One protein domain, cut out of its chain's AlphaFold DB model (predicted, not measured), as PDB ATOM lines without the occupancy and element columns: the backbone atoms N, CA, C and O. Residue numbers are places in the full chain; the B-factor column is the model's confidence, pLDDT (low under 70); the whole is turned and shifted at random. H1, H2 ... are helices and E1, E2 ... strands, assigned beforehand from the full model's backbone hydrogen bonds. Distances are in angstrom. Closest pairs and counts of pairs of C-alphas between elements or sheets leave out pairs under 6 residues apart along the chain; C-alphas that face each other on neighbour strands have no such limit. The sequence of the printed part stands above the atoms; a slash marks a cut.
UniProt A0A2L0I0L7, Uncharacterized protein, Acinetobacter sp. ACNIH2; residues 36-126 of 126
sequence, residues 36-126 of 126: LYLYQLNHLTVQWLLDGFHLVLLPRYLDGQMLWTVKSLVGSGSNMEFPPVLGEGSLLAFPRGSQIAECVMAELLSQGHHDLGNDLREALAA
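Overview. This is residues 36 to 126 of the 126 residues of an uncharacterized protein of Acinetobacter sp. ACNIH2 (UniProt A0A2L0I0L7). Look first for a small wall of three strands, E1, E3 and E2, with H2 and H3 over one of its faces and H4 packed beside H3, next to edge strand E1. H1 only grazes the sheet, and residues 41 to 48, of which 43 to 48 belong to H1, stick out. The 91 printed residues hold four named helices and three named strands, in the order H1 E1 H2 E2 E3 H3 H4; the sheet, E1 E3 E2, is antiparallel and the class is mixed, helices and strands. The whole is compact, with a radius of gyration of the C-alphas of 12.7 A and spans of 36 by 28 by 24 A.

Along the chain. Find C-alpha 53 at (152.786, 163.619, 210.579); from there E1, residues 53 to 59, runs 18.8 A. E3, residues 89 to 95, runs 19.7 A, and E2 is residues 79 to 81. H1, residues 43 to 52, begins at (144.869, 156.567, 199.695). H2 is residues 63 to 74, 16.1 A; H3 is residues 100 to 110, 15.4 A; H4, residues 114 to 125, spans 16.3 A to C-alpha 125 at (146.861, 166.561, 222.026).

Arrangement. Beside E1, find N 54 and O 94 of E3 at 2.8 A; in the hairpin E2 and E3, N 80 and O 91 are 2.9 A apart. E1, H2 and E2 form a split strand-helix-strand unit, E3 lying between its two strands, with a right-handed crossover. H2 and H3 are on the same face, each over E3, at heights over the sheet of 10.2 A and 12.1 A. Residues 69 to 74 of H2 touch H3 at a steep tilt of 58 degrees, closest at C-alphas 70 and 104, 6.2 A. H3 and H4, a helical hairpin, touch at a shallow tilt of 27 degrees, closest at C-alphas 105 and 117, 5.0 A. H1 and H4 are apart. In H1, H2, H3 and H4 every O i to N i+4 pair is within hydrogen-bond range.

Size, cuts and confidence. The C-alphas of Asn 42 and Ser 110, the two farthest apart, are 36.4 A from each other. The printed part has no cut and no long link. Its mean pLDDT is 71.1, with residues 36 to 41, 71 to 90 and 126 under 70.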
ATOM      1  N   LEU A  36     157.432 170.525 197.345       51.09
ATOM      2  CA  LEU A  36     156.972 169.281 196.747       51.09
ATOM      3  C   LEU A  36     155.621 169.541 196.074       51.09
ATOM      4  O   LEU A  36     154.601 169.679 196.743       51.09
ATOM      5  N   TYR A  37     155.625 169.613 194.744       52.28
ATOM      6  CA  TYR A  37     154.397 169.695 193.957       52.28
ATOM      7  C   TYR A  37     153.813 168.292 193.794       52.28
ATOM      8  O   TYR A  37     154.332 167.479 193.027       52.28
ATOM      9  N   LEU A  38     152.742 167.999 194.531       54.25
ATOM     10  CA  LEU A  38     152.009 166.744 194.407       54.25
ATOM     11  C   LEU A  38     150.753 166.961 193.567       54.25
ATOM     12  O   LEU A  38     149.834 167.669 193.962       54.25
ATOM     13  N   TYR A  39     150.713 166.329 192.395       49.47
ATOM     14  CA  TYR A  39     149.569 166.424 191.484       49.47
ATOM     15  C   TYR A  39     148.438 165.463 191.857       49.47
ATOM     16  O   TYR A  39     147.279 165.731 191.552       49.47
ATOM     17  N   GLN A  40     148.772 164.341 192.500       51.94
ATOM     18  CA  GLN A  40     147.821 163.336 192.965       51.94
ATOM     19  C   GLN A  40     148.350 162.670 194.234       51.94
ATOM     20  O   GLN A  40     149.542 162.380 194.347       51.94
ATOM     21  N   LEU A  41     147.444 162.394 195.166       67.56
ATOM     22  CA  LEU A  41     147.693 161.598 196.361       67.56
ATOM     23  C   LEU A  41     146.793 160.367 196.295       67.56
ATOM     24  O   LEU A  41     145.578 160.498 196.149       67.56
ATOM     25  N   ASN A  42     147.376 159.173 196.386       70.19
ATOM     26  CA  ASN A  42     146.583 157.959 196.552       70.19
ATOM     27  C   ASN A  42     146.281 157.721 198.043       70.19
ATOM     28  O   ASN A  42     146.917 158.305 198.921       70.19
ATOM     29  N   HIS A  43     145.315 156.846 198.327       70.19
ATOM     30  CA  HIS A  43     144.869 156.567 199.695       70.19
ATOM     31  C   HIS A  43     145.996 156.067 200.618       70.19
ATOM     32  O   HIS A  43     146.011 156.423 201.790       70.19
ATOM     33  N   LEU A  44     146.970 155.305 200.101       73.62
ATOM     34  CA  LEU A  44     148.114 154.828 200.887       73.62
ATOM     35  C   LEU A  44     149.048 155.976 201.278       73.62
ATOM     36  O   LEU A  44     149.532 156.021 202.402       73.62
ATOM     37  N   THR A  45     149.287 156.921 200.368       72.56
ATOM     38  CA  THR A  45     150.105 158.108 200.641       72.56
ATOM     39  C   THR A  45     149.420 159.038 201.636       72.56
ATOM     40  O   THR A  45     150.084 159.564 202.524       72.56
ATOM     41  N   VAL A  46     148.099 159.214 201.526       74.25
ATOM     42  CA  VAL A  46     147.321 159.981 202.512       74.25
ATOM     43  C   VAL A  46     147.403 159.320 203.885       74.25
ATOM     44  O   VAL A  46     147.697 160.002 204.861       74.25
ATOM     45  N   GLN A  47     147.213 158.000 203.961       76.31
ATOM     46  CA  GLN A  47     147.300 157.272 205.225       76.31
ATOM     47  C   GLN A  47     148.693 157.397 205.851       76.31
ATOM     48  O   GLN A  47     148.810 157.778 207.008       76.31
ATOM     49  N   TRP A  48     149.752 157.191 205.064       80.62
ATOM     50  CA  TRP A  48     151.129 157.355 205.531       80.62
ATOM     51  C   TRP A  48     151.412 158.769 206.068       80.62
ATOM     52  O   TRP A  48     152.091 158.916 207.084       80.62
ATOM     53  N   LEU A  49     150.871 159.811 205.422       75.06
ATOM     54  CA  LEU A  49     150.986 161.190 205.908       75.06
ATOM     55  C   LEU A  49     150.269 161.382 207.251       75.06
ATOM     56  O   LEU A  49     150.840 161.979 208.157       75.06
ATOM     57  N   LEU A  50     149.047 160.866 207.391       80.50
ATOM     58  CA  LEU A  50     148.259 160.984 208.623       80.50
ATOM     59  C   LEU A  50     148.881 160.207 209.797       80.50
ATOM     60  O   LEU A  50     148.860 160.682 210.939       80.50
ATOM     61  N   ASP A  51     149.470 159.047 209.503       81.81
ATOM     62  CA  ASP A  51     150.135 158.186 210.484       81.81
ATOM     63  C   ASP A  51     151.474 158.774 210.941       81.81
ATOM     64  O   ASP A  51     151.849 158.651 212.106       81.81
ATOM     65  N   GLY A  52     152.215 159.404 210.026       76.44
ATOM     66  CA  GLY A  52     153.574 159.878 210.278       76.44
ATOM     67  C   GLY A  52     153.676 161.334 210.724       76.44
ATOM     68  O   GLY A  52     154.696 161.710 211.306       76.44
ATOM     69  N   PHE A  53     152.665 162.166 210.451       79.50
ATOM     70  CA  PHE A  53     152.786 163.619 210.579       79.50
ATOM     71  C   PHE A  53     151.558 164.277 211.224       79.50
ATOM     72  O   PHE A  53     150.418 163.874 211.005       79.50
ATOM     73  N   HIS A  54     151.795 165.348 211.983       76.00
ATOM     74  CA  HIS A  54     150.790 166.363 212.279       76.00
ATOM     75  C   HIS A  54     150.675 167.280 211.060       76.00
ATOM     76  O   HIS A  54     151.661 167.896 210.644       76.00
ATOM     77  N   LEU A  55     149.483 167.341 210.472       75.88
ATOM     78  CA  LEU A  55     149.205 168.124 209.272       75.88
ATOM     79  C   LEU A  55     148.430 169.385 209.656       75.88
ATOM     80  O   LEU A  55     147.371 169.291 210.270       75.88
ATOM     81  N   VAL A  56     148.940 170.553 209.271       74.12
ATOM     82  CA  VAL A  56     148.296 171.849 209.514       74.12
ATOM     83  C   VAL A  56     148.029 172.526 208.185       74.12
ATOM     84  O   VAL A  56     148.951 172.732 207.394       74.12
ATOM     85  N   LEU A  57     146.775 172.897 207.943       73.69
ATOM     86  CA  LEU A  57     146.422 173.736 206.808       73.69
ATOM     87  C   LEU A  57     146.657 175.202 207.174       73.69
ATOM     88  O   LEU A  57     146.041 175.729 208.095       73.69
ATOM     89  N   LEU A  58     147.542 175.863 206.437       71.62
ATOM     90  CA  LEU A  58     147.812 177.285 206.582       71.62
ATOM     91  C   LEU A  58     147.076 178.097 205.521       71.62
ATOM     92  O   LEU A  58     147.077 177.704 204.351       71.62
ATOM     93  N   PRO A  59     146.563 179.288 205.865       72.81
ATOM     94  CA  PRO A  59     146.197 180.280 204.866       72.81
ATOM     95  C   PRO A  59     147.393 180.625 203.967       72.81
ATOM     96  O   PRO A  59     148.512 180.793 204.457       72.81
ATOM     97  N   ARG A  60     147.165 180.803 202.658       71.25
ATOM     98  CA  ARG A  60     148.237 181.131 201.690       71.25
ATOM     99  C   ARG A  60     149.067 182.359 202.059       71.25
ATOM    100  O   ARG A  60     150.236 182.415 201.722       71.25
ATOM    101  N   TYR A  61     148.495 183.351 202.735       75.50
ATOM    102  CA  TYR A  61     149.251 184.553 203.108       75.50
ATOM    103  C   TYR A  61     150.244 184.318 204.262       75.50
ATOM    104  O   TYR A  61     151.126 185.148 204.465       75.50
ATOM    105  N   LEU A  62     150.122 183.206 205.000       72.00
ATOM    106  CA  LEU A  62     151.015 182.841 206.110       72.00
ATOM    107  C   LEU A  62     152.019 181.750 205.747       72.00
ATOM    108  O   LEU A  62     152.957 181.507 206.506       72.00
ATOM    109  N   ASP A  63     151.851 181.080 204.609       72.94
ATOM    110  CA  ASP A  63     152.625 179.883 204.290       72.94
ATOM    111  C   ASP A  63     154.135 180.140 204.169       72.94
ATOM    112  O   ASP A  63     154.934 179.364 204.693       72.94
ATOM    113  N   GLY A  64     154.537 181.259 203.565       71.62
ATOM    114  CA  GLY A  64     155.933 181.650 203.404       71.62
ATOM    115  C   GLY A  64     156.592 182.040 204.725       71.62
ATOM    116  O   GLY A  64     157.711 181.605 205.001       71.62
ATOM    117  N   GLN A  65     155.889 182.810 205.562       75.06
ATOM    118  CA  GLN A  65     156.369 183.196 206.893       75.06
ATOM    119  C   GLN A  65     156.528 181.966 207.785       75.06
ATOM    120  O   GLN A  65     157.558 181.789 208.428       75.06
ATOM    121  N   MET A  66     155.546 181.069 207.770       75.00
ATOM    122  CA  MET A  66     155.590 179.863 208.583       75.00
ATOM    123  C   MET A  66     156.633 178.869 208.108       75.00
ATOM    124  O   MET A  66     157.363 178.318 208.927       75.00
ATOM    125  N   LEU A  67     156.781 178.685 206.797       74.62
ATOM    126  CA  LEU A  67     157.874 177.889 206.256       74.62
ATOM    127  C   LEU A  67     159.235 178.450 206.705       74.62
ATOM    128  O   LEU A  67     160.124 177.678 207.062       74.62
ATOM    129  N   TRP A  68     159.398 179.776 206.741       73.19
ATOM    130  CA  TRP A  68     160.614 180.418 207.245       73.19
ATOM    131  C   TRP A  68     160.849 180.181 208.744       73.19
ATOM    132  O   TRP A  68     161.967 179.853 209.151       73.19
ATOM    133  N   THR A  69     159.800 180.285 209.558       73.81
ATOM    134  CA  THR A  69     159.839 179.981 210.995       73.81
ATOM    135  C   THR A  69     160.276 178.539 211.252       73.81
ATOM    136  O   THR A  69     161.230 178.299 211.991       73.81
ATOM    137  N   VAL A  70     159.638 177.573 210.583       70.94
ATOM    138  CA  VAL A  70     159.969 176.144 210.704       70.94
ATOM    139  C   VAL A  70     161.425 175.896 210.319       70.94
ATOM    140  O   VAL A  70     162.161 175.254 211.065       70.94
ATOM    141  N   LYS A  71     161.885 176.458 209.196       69.69
ATOM    142  CA  LYS A  71     163.288 176.345 208.781       69.69
ATOM    143  C   LYS A  71     164.243 176.864 209.849       69.69
ATOM    144  O   LYS A  71     165.205 176.181 210.166       69.69
ATOM    145  N   SER A  72     163.964 178.033 210.418       67.00
ATOM    146  CA  SER A  72     164.842 178.670 211.406       67.00
ATOM    147  C   SER A  72     164.957 177.867 212.704       67.00
ATOM    148  O   SER A  72     165.998 177.899 213.355       67.00
ATOM    149  N   LEU A  73     163.905 177.129 213.067       66.00
ATOM    150  CA  LEU A  73     163.870 176.300 214.273       66.00
ATOM    151  C   LEU A  73     164.474 174.903 214.062       66.00
ATOM    152  O   LEU A  73     165.043 174.331 214.987       66.00
ATOM    153  N   VAL A  74     164.339 174.342 212.860       66.50
ATOM    154  CA  VAL A  74     164.555 172.904 212.600       66.50
ATOM    155  C   VAL A  74     165.680 172.645 211.597       66.50
ATOM    156  O   VAL A  74     166.147 171.520 211.437       66.50
ATOM    157  N   GLY A  75     166.109 173.672 210.869       61.69
ATOM    158  CA  GLY A  75     167.044 173.556 209.752       61.69
ATOM    159  C   GLY A  75     166.427 172.964 208.478       61.69
ATOM    160  O   GLY A  75     167.112 172.823 207.469       61.69
ATOM    161  N   SER A  76     165.140 172.609 208.473       63.38
ATOM    162  CA  SER A  76     164.450 172.103 207.282       63.38
ATOM    163  C   SER A  76     162.941 172.296 207.380       63.38
ATOM    164  O   SER A  76     162.380 172.323 208.472       63.38
ATOM    165  N   GLY A  77     162.279 172.442 206.232       63.00
ATOM    166  CA  GLY A  77     160.826 172.540 206.161       63.00
ATOM    167  C   GLY A  77     160.323 172.300 204.744       63.00
ATOM    168  O   GLY A  77     161.018 172.571 203.765       63.00
ATOM    169  N   SER A  78     159.114 171.764 204.616       61.00
ATOM    170  CA  SER A  78     158.451 171.595 203.322       61.00
ATOM    171  C   SER A  78     156.995 172.002 203.453       61.00
ATOM    172  O   SER A  78     156.319 171.603 204.400       61.00
ATOM    173  N   ASN A  79     156.528 172.804 202.502       64.25
ATOM    174  CA  ASN A  79     155.113 173.064 202.313       64.25
ATOM    175  C   ASN A  79     154.602 172.228 201.135       64.25
ATOM    176  O   ASN A  79     155.312 171.984 200.156       64.25
ATOM    177  N   MET A  80     153.358 171.786 201.247       65.94
ATOM    178  CA  MET A  80     152.647 171.115 200.173       65.94
ATOM    179  C   MET A  80     151.525 172.035 199.705       65.94
ATOM    180  O   MET A  80     150.623 172.369 200.472       65.94
ATOM    181  N   GLU A  81     151.597 172.472 198.451       60.38
ATOM    182  CA  GLU A  81     150.513 173.229 197.825       60.38
ATOM    183  C   GLU A  81     149.439 172.238 197.358       60.38
ATOM    184  O   GLU A  81     149.721 171.331 196.572       60.38
ATOM    185  N   PHE A  82     148.205 172.400 197.838       54.28
ATOM    186  CA  PHE A  82     147.074 171.658 197.285       54.28
ATOM    187  C   PHE A  82     146.654 172.248 195.932       54.28
ATOM    188  O   PHE A  82     146.807 173.455 195.706       54.28
ATOM    189  N   PRO A  83     146.067 171.434 195.030       52.81
ATOM    190  CA  PRO A  83     145.386 171.950 193.853       52.81
ATOM    191  C   PRO A  83     144.426 173.078 194.264       52.81
ATOM    192  O   PRO A  83     143.686 172.891 195.229       52.81
ATOM    193  N   PRO A  84     144.376 174.220 193.552       54.34
ATOM    194  CA  PRO A  84     143.566 175.376 193.956       54.34
ATOM    195  C   PRO A  84     142.077 175.073 194.182       54.34
ATOM    196  O   PRO A  84     141.412 175.793 194.912       54.34
ATOM    197  N   VAL A  85     141.564 173.997 193.576       46.84
ATOM    198  CA  VAL A  85     140.184 173.513 193.745       46.84
ATOM    199  C   VAL A  85     139.937 172.794 195.083       46.84
ATOM    200  O   VAL A  85     138.790 172.636 195.481       46.84
ATOM    201  N   LEU A  86     140.995 172.354 195.772       49.34
ATOM    202  CA  LEU A  86     140.943 171.606 197.035       49.34
ATOM    203  C   LEU A  86     141.355 172.447 198.259       49.34
ATOM    204  O   LEU A  86     141.201 171.967 199.379       49.34
ATOM    205  N   GLY A  87     141.850 173.683 198.089       55.12
ATOM    206  CA  GLY A  87     142.148 174.556 199.231       55.12
ATOM    207  C   GLY A  87     142.704 175.949 198.904       55.12
ATOM    208  O   GLY A  87     143.526 176.133 198.002       55.12
ATOM    209  N   GLU A  88     142.318 176.933 199.725       61.97
ATOM    210  CA  GLU A  88     142.848 178.311 199.741       61.97
ATOM    211  C   GLU A  88     144.179 178.438 200.521       61.97
ATOM    212  O   GLU A  88     144.556 179.521 200.976       61.97
ATOM    213  N   GLY A  89     144.914 177.331 200.691       64.19
ATOM    214  CA  GLY A  89     145.997 177.217 201.671       64.19
ATOM    215  C   GLY A  89     147.147 176.289 201.277       64.19
ATOM    216  O   GLY A  89     147.103 175.623 200.242       64.19
ATOM    217  N   SER A  90     148.162 176.244 202.135       69.25
ATOM    218  CA  SER A  90     149.330 175.361 202.044       69.25
ATOM    219  C   SER A  90     149.362 174.430 203.251       69.25
ATOM    220  O   SER A  90     149.130 174.869 204.373       69.25
ATOM    221  N   LEU A  91     149.667 173.151 203.051       71.38
ATOM    222  CA  LEU A  91     149.809 172.199 204.151       71.38
ATOM    223  C   LEU A  91     151.247 172.210 204.676       71.38
ATOM    224  O   LEU A  91     152.193 172.036 203.902       71.38
ATOM    225  N   LEU A  92     151.406 172.364 205.986       72.94
ATOM    226  CA  LEU A  92     152.638 172.023 206.688       72.94
ATOM    227  C   LEU A  92     152.494 170.653 207.342       72.94
ATOM    228  O   LEU A  92     151.464 170.348 207.937       72.94
ATOM    229  N   ALA A  93     153.543 169.841 207.237       74.00
ATOM    230  CA  ALA A  93     153.610 168.517 207.838       74.00
ATOM    231  C   ALA A  93     154.769 168.456 208.838       74.00
ATOM    232  O   ALA A  93     155.924 168.677 208.470       74.00
ATOM    233  N   PHE A  94     154.466 168.125 210.092       75.94
ATOM    234  CA  PHE A  94     155.452 167.947 211.157       75.94
ATOM    235  C   PHE A  94     155.530 166.476 211.554       75.94
ATOM    236  O   PHE A  94     154.490 165.908 211.870       75.94
ATOM    237  N   PRO A  95     156.709 165.836 211.575       75.75
ATOM    238  CA  PRO A  95     156.811 164.442 211.999       75.75
ATOM    239  C   PRO A  95     156.254 164.248 213.415       75.75
ATOM    240  O   PRO A  95     156.637 164.977 214.340       75.75
ATOM    241  N   ARG A  96     155.371 163.259 213.597       77.38
ATOM    242  CA  ARG A  96     154.884 162.861 214.924       77.38
ATOM    243  C   ARG A  96     156.059 162.414 215.797       77.38
ATOM    244  O   ARG A  96     157.026 161.832 215.308       77.38
ATOM    245  N   GLY A  97     155.984 162.708 217.095       74.31
ATOM    246  CA  GLY A  97     157.044 162.389 218.060       74.31
ATOM    247  C   GLY A  97     158.281 163.295 217.992       74.31
ATOM    248  O   GLY A  97     159.240 163.062 218.724       74.31
ATOM    249  N   SER A  98     158.277 164.330 217.145       73.31
ATOM    250  CA  SER A  98     159.313 165.367 217.140       73.31
ATOM    251  C   SER A  98     158.870 166.601 217.934       73.31
ATOM    252  O   SER A  98     157.713 167.009 217.860       73.31
ATOM    253  N   GLN A  99     159.803 167.257 218.631       78.62
ATOM    254  CA  GLN A  99     159.548 168.531 219.338       78.62
ATOM    255  C   GLN A  99     159.298 169.713 218.386       78.62
ATOM    256  O   GLN A  99     158.977 170.820 218.809       78.62
ATOM    257  N   ILE A 100     159.443 169.495 217.078       73.62
ATOM    258  CA  ILE A 100     159.330 170.528 216.051       73.62
ATOM    259  C   ILE A 100     157.945 171.174 216.078       73.62
ATOM    260  O   ILE A 100     157.840 172.397 216.018       73.62
ATOM    261  N   ALA A 101     156.893 170.364 216.185       75.56
ATOM    262  CA  ALA A 101     155.529 170.871 216.186       75.56
ATOM    263  C   ALA A 101     155.256 171.765 217.409       75.56
ATOM    264  O   ALA A 101     154.618 172.806 217.274       75.56
ATOM    265  N   GLU A 102     155.810 171.419 218.574       80.50
ATOM    266  CA  GLU A 102     155.705 172.218 219.802       80.50
ATOM    267  C   GLU A 102     156.449 173.555 219.679       80.50
ATOM    268  O   GLU A 102     155.909 174.600 220.044       80.50
ATOM    269  N   CYS A 103     157.659 173.550 219.104       79.88
ATOM    270  CA  CYS A 103     158.431 174.769 218.852       79.88
ATOM    271  C   CYS A 103     157.705 175.716 217.884       79.88
ATOM    272  O   CYS A 103     157.658 176.925 218.105       79.88
ATOM    273  N   VAL A 104     157.114 175.170 216.821       75.94
ATOM    274  CA  VAL A 104     156.382 175.953 215.818       75.94
ATOM    275  C   VAL A 104     155.068 176.489 216.386       75.94
ATOM    276  O   VAL A 104     154.718 177.639 216.132       75.94
ATOM    277  N   MET A 105     154.368 175.694 217.200       82.56
ATOM    278  CA  MET A 105     153.190 176.133 217.947       82.56
ATOM    279  C   MET A 105     153.525 177.309 218.872       82.56
ATOM    280  O   MET A 105     152.814 178.313 218.866       82.56
ATOM    281  N   ALA A 106     154.601 177.207 219.657       82.06
ATOM    282  CA  ALA A 106     155.020 178.270 220.567       82.06
ATOM    283  C   ALA A 106     155.318 179.579 219.819       82.06
ATOM    284  O   ALA A 106     154.929 180.653 220.281       82.06
ATOM    285  N   GLU A 107     155.937 179.487 218.642       80.31
ATOM    286  CA  GLU A 107     156.254 180.652 217.819       80.31
ATOM    287  C   GLU A 107     155.020 181.261 217.131       80.31
ATOM    288  O   GLU A 107     154.891 182.478 217.047       80.31
ATOM    289  N   LEU A 108     154.049 180.449 216.703       78.00
ATOM    290  CA  LEU A 108     152.759 180.961 216.218       78.00
ATOM    291  C   LEU A 108     152.049 181.801 217.284       78.00
ATOM    292  O   LEU A 108     151.539 182.887 217.002       78.00
ATOM    293  N   LEU A 109     152.039 181.304 218.520       81.38
ATOM    294  CA  LEU A 109     151.430 181.996 219.651       81.38
ATOM    295  C   LEU A 109     152.191 183.280 219.996       81.38
ATOM    296  O   LEU A 109     151.558 184.303 220.244       81.38
ATOM    297  N   SER A 110     153.530 183.255 219.966       82.62
ATOM    298  CA  SER A 110     154.361 184.435 220.246       82.62
ATOM    299  C   SER A 110     154.158 185.555 219.215       82.62
ATOM    300  O   SER A 110     154.198 186.733 219.571       82.62
ATOM    301  N   GLN A 111     153.868 185.197 217.960       80.88
ATOM    302  CA  GLN A 111     153.596 186.129 216.859       80.88
ATOM    303  C   GLN A 111     152.134 186.613 216.797       80.88
ATOM    304  O   GLN A 111     151.776 187.374 215.899       80.88
ATOM    305  N   GLY A 112     151.277 186.206 217.739       82.38
ATOM    306  CA  GLY A 112     149.873 186.629 217.784       82.38
ATOM    307  C   GLY A 112     148.933 185.817 216.885       82.38
ATOM    308  O   GLY A 112     147.745 186.130 216.802       82.38
ATOM    309  N   HIS A 113     149.410 184.742 216.251       79.56
ATOM    310  CA  HIS A 113     148.592 183.821 215.453       79.56
ATOM    311  C   HIS A 113     147.895 182.789 216.349       79.56
ATOM    312  O   HIS A 113     148.130 181.584 216.247       79.56
ATOM    313  N   HIS A 114     147.057 183.273 217.267       80.56
ATOM    314  CA  HIS A 114     146.499 182.459 218.347       80.56
ATOM    315  C   HIS A 114     145.591 181.337 217.845       80.56
ATOM    316  O   HIS A 114     145.698 180.231 218.359       80.56
ATOM    317  N   ASP A 115     144.757 181.593 216.834       76.38
ATOM    318  CA  ASP A 115     143.847 180.583 216.278       76.38
ATOM    319  C   ASP A 115     144.640 179.386 215.730       76.38
ATOM    320  O   ASP A 115     144.487 178.266 216.197       76.38
ATOM    321  N   LEU A 116     145.626 179.653 214.870       72.62
ATOM    322  CA  LEU A 116     146.532 178.641 214.317       72.62
ATOM    323  C   LEU A 116     147.394 177.937 215.369       72.62
ATOM    324  O   LEU A 116     147.621 176.729 215.292       72.62
ATOM    325  N   GLY A 117     147.900 178.687 216.348       77.94
ATOM    326  CA  GLY A 117     148.657 178.117 217.458       77.94
ATOM    327  C   GLY A 117     147.799 177.215 218.351       77.94
ATOM    328  O   GLY A 117     148.307 176.241 218.901       77.94
ATOM    329  N   ASN A 118     146.506 177.511 218.494       78.44
ATOM    330  CA  ASN A 118     145.563 176.689 219.247       78.44
ATOM    331  C   ASN A 118     145.134 175.452 218.447       78.44
ATOM    332  O   ASN A 118     145.166 174.365 219.012       78.44
ATOM    333  N   ASP A 119     144.856 175.587 217.147       75.56
ATOM    334  CA  ASP A 119     144.543 174.458 216.259       75.56
ATOM    335  C   ASP A 119     145.681 173.425 216.254       75.56
ATOM    336  O   ASP A 119     145.456 172.220 216.380       75.56
ATOM    337  N   LEU A 120     146.935 173.891 216.180       75.81
ATOM    338  CA  LEU A 120     148.102 173.014 216.280       75.81
ATOM    339  C   LEU A 120     148.229 172.388 217.675       75.81
ATOM    340  O   LEU A 120     148.599 171.221 217.786       75.81
ATOM    341  N   ARG A 121     147.890 173.117 218.744       81.25
ATOM    342  CA  ARG A 121     147.874 172.559 220.105       81.25
ATOM    343  C   ARG A 121     146.858 171.429 220.242       81.25
ATOM    344  O   ARG A 121     147.181 170.400 220.827       81.25
ATOM    345  N   GLU A 122     145.656 171.607 219.703       78.00
ATOM    346  CA  GLU A 122     144.615 170.577 219.696       78.00
ATOM    347  C   GLU A 122     145.048 169.361 218.870       78.00
ATOM    348  O   GLU A 122     144.939 168.230 219.338       78.00
ATOM    349  N   ALA A 123     145.644 169.585 217.695       71.50
ATOM    350  CA  ALA A 123     146.166 168.519 216.839       71.50
ATOM    351  C   ALA A 123     147.363 167.754 217.440       71.50
ATOM    352  O   ALA A 123     147.649 166.635 217.007       71.50
ATOM    353  N   LEU A 124     148.084 168.346 218.399       72.81
ATOM    354  CA  LEU A 124     149.160 167.690 219.150       72.81
ATOM    355  C   LEU A 124     148.649 166.888 220.353       72.81
ATOM    356  O   LEU A 124     149.335 165.975 220.805       72.81
ATOM    357  N   ALA A 125     147.469 167.227 220.876       73.12
ATOM    358  CA  ALA A 125     146.861 166.561 222.026       73.12
ATOM    359  C   ALA A 125     145.983 165.347 221.653       73.12
ATOM    360  O   ALA A 125     145.586 164.600 222.550       73.12
ATOM    361  N   ALA A 126     145.674 165.174 220.363       62.88
ATOM    362  CA  ALA A 126     144.866 164.088 219.797       62.88
ATOM    363  C   ALA A 126     145.718 162.924 219.257       62.88
ATOM    364  O   ALA A 126     145.324 161.764 219.509       62.88
TER     365      ALA A 126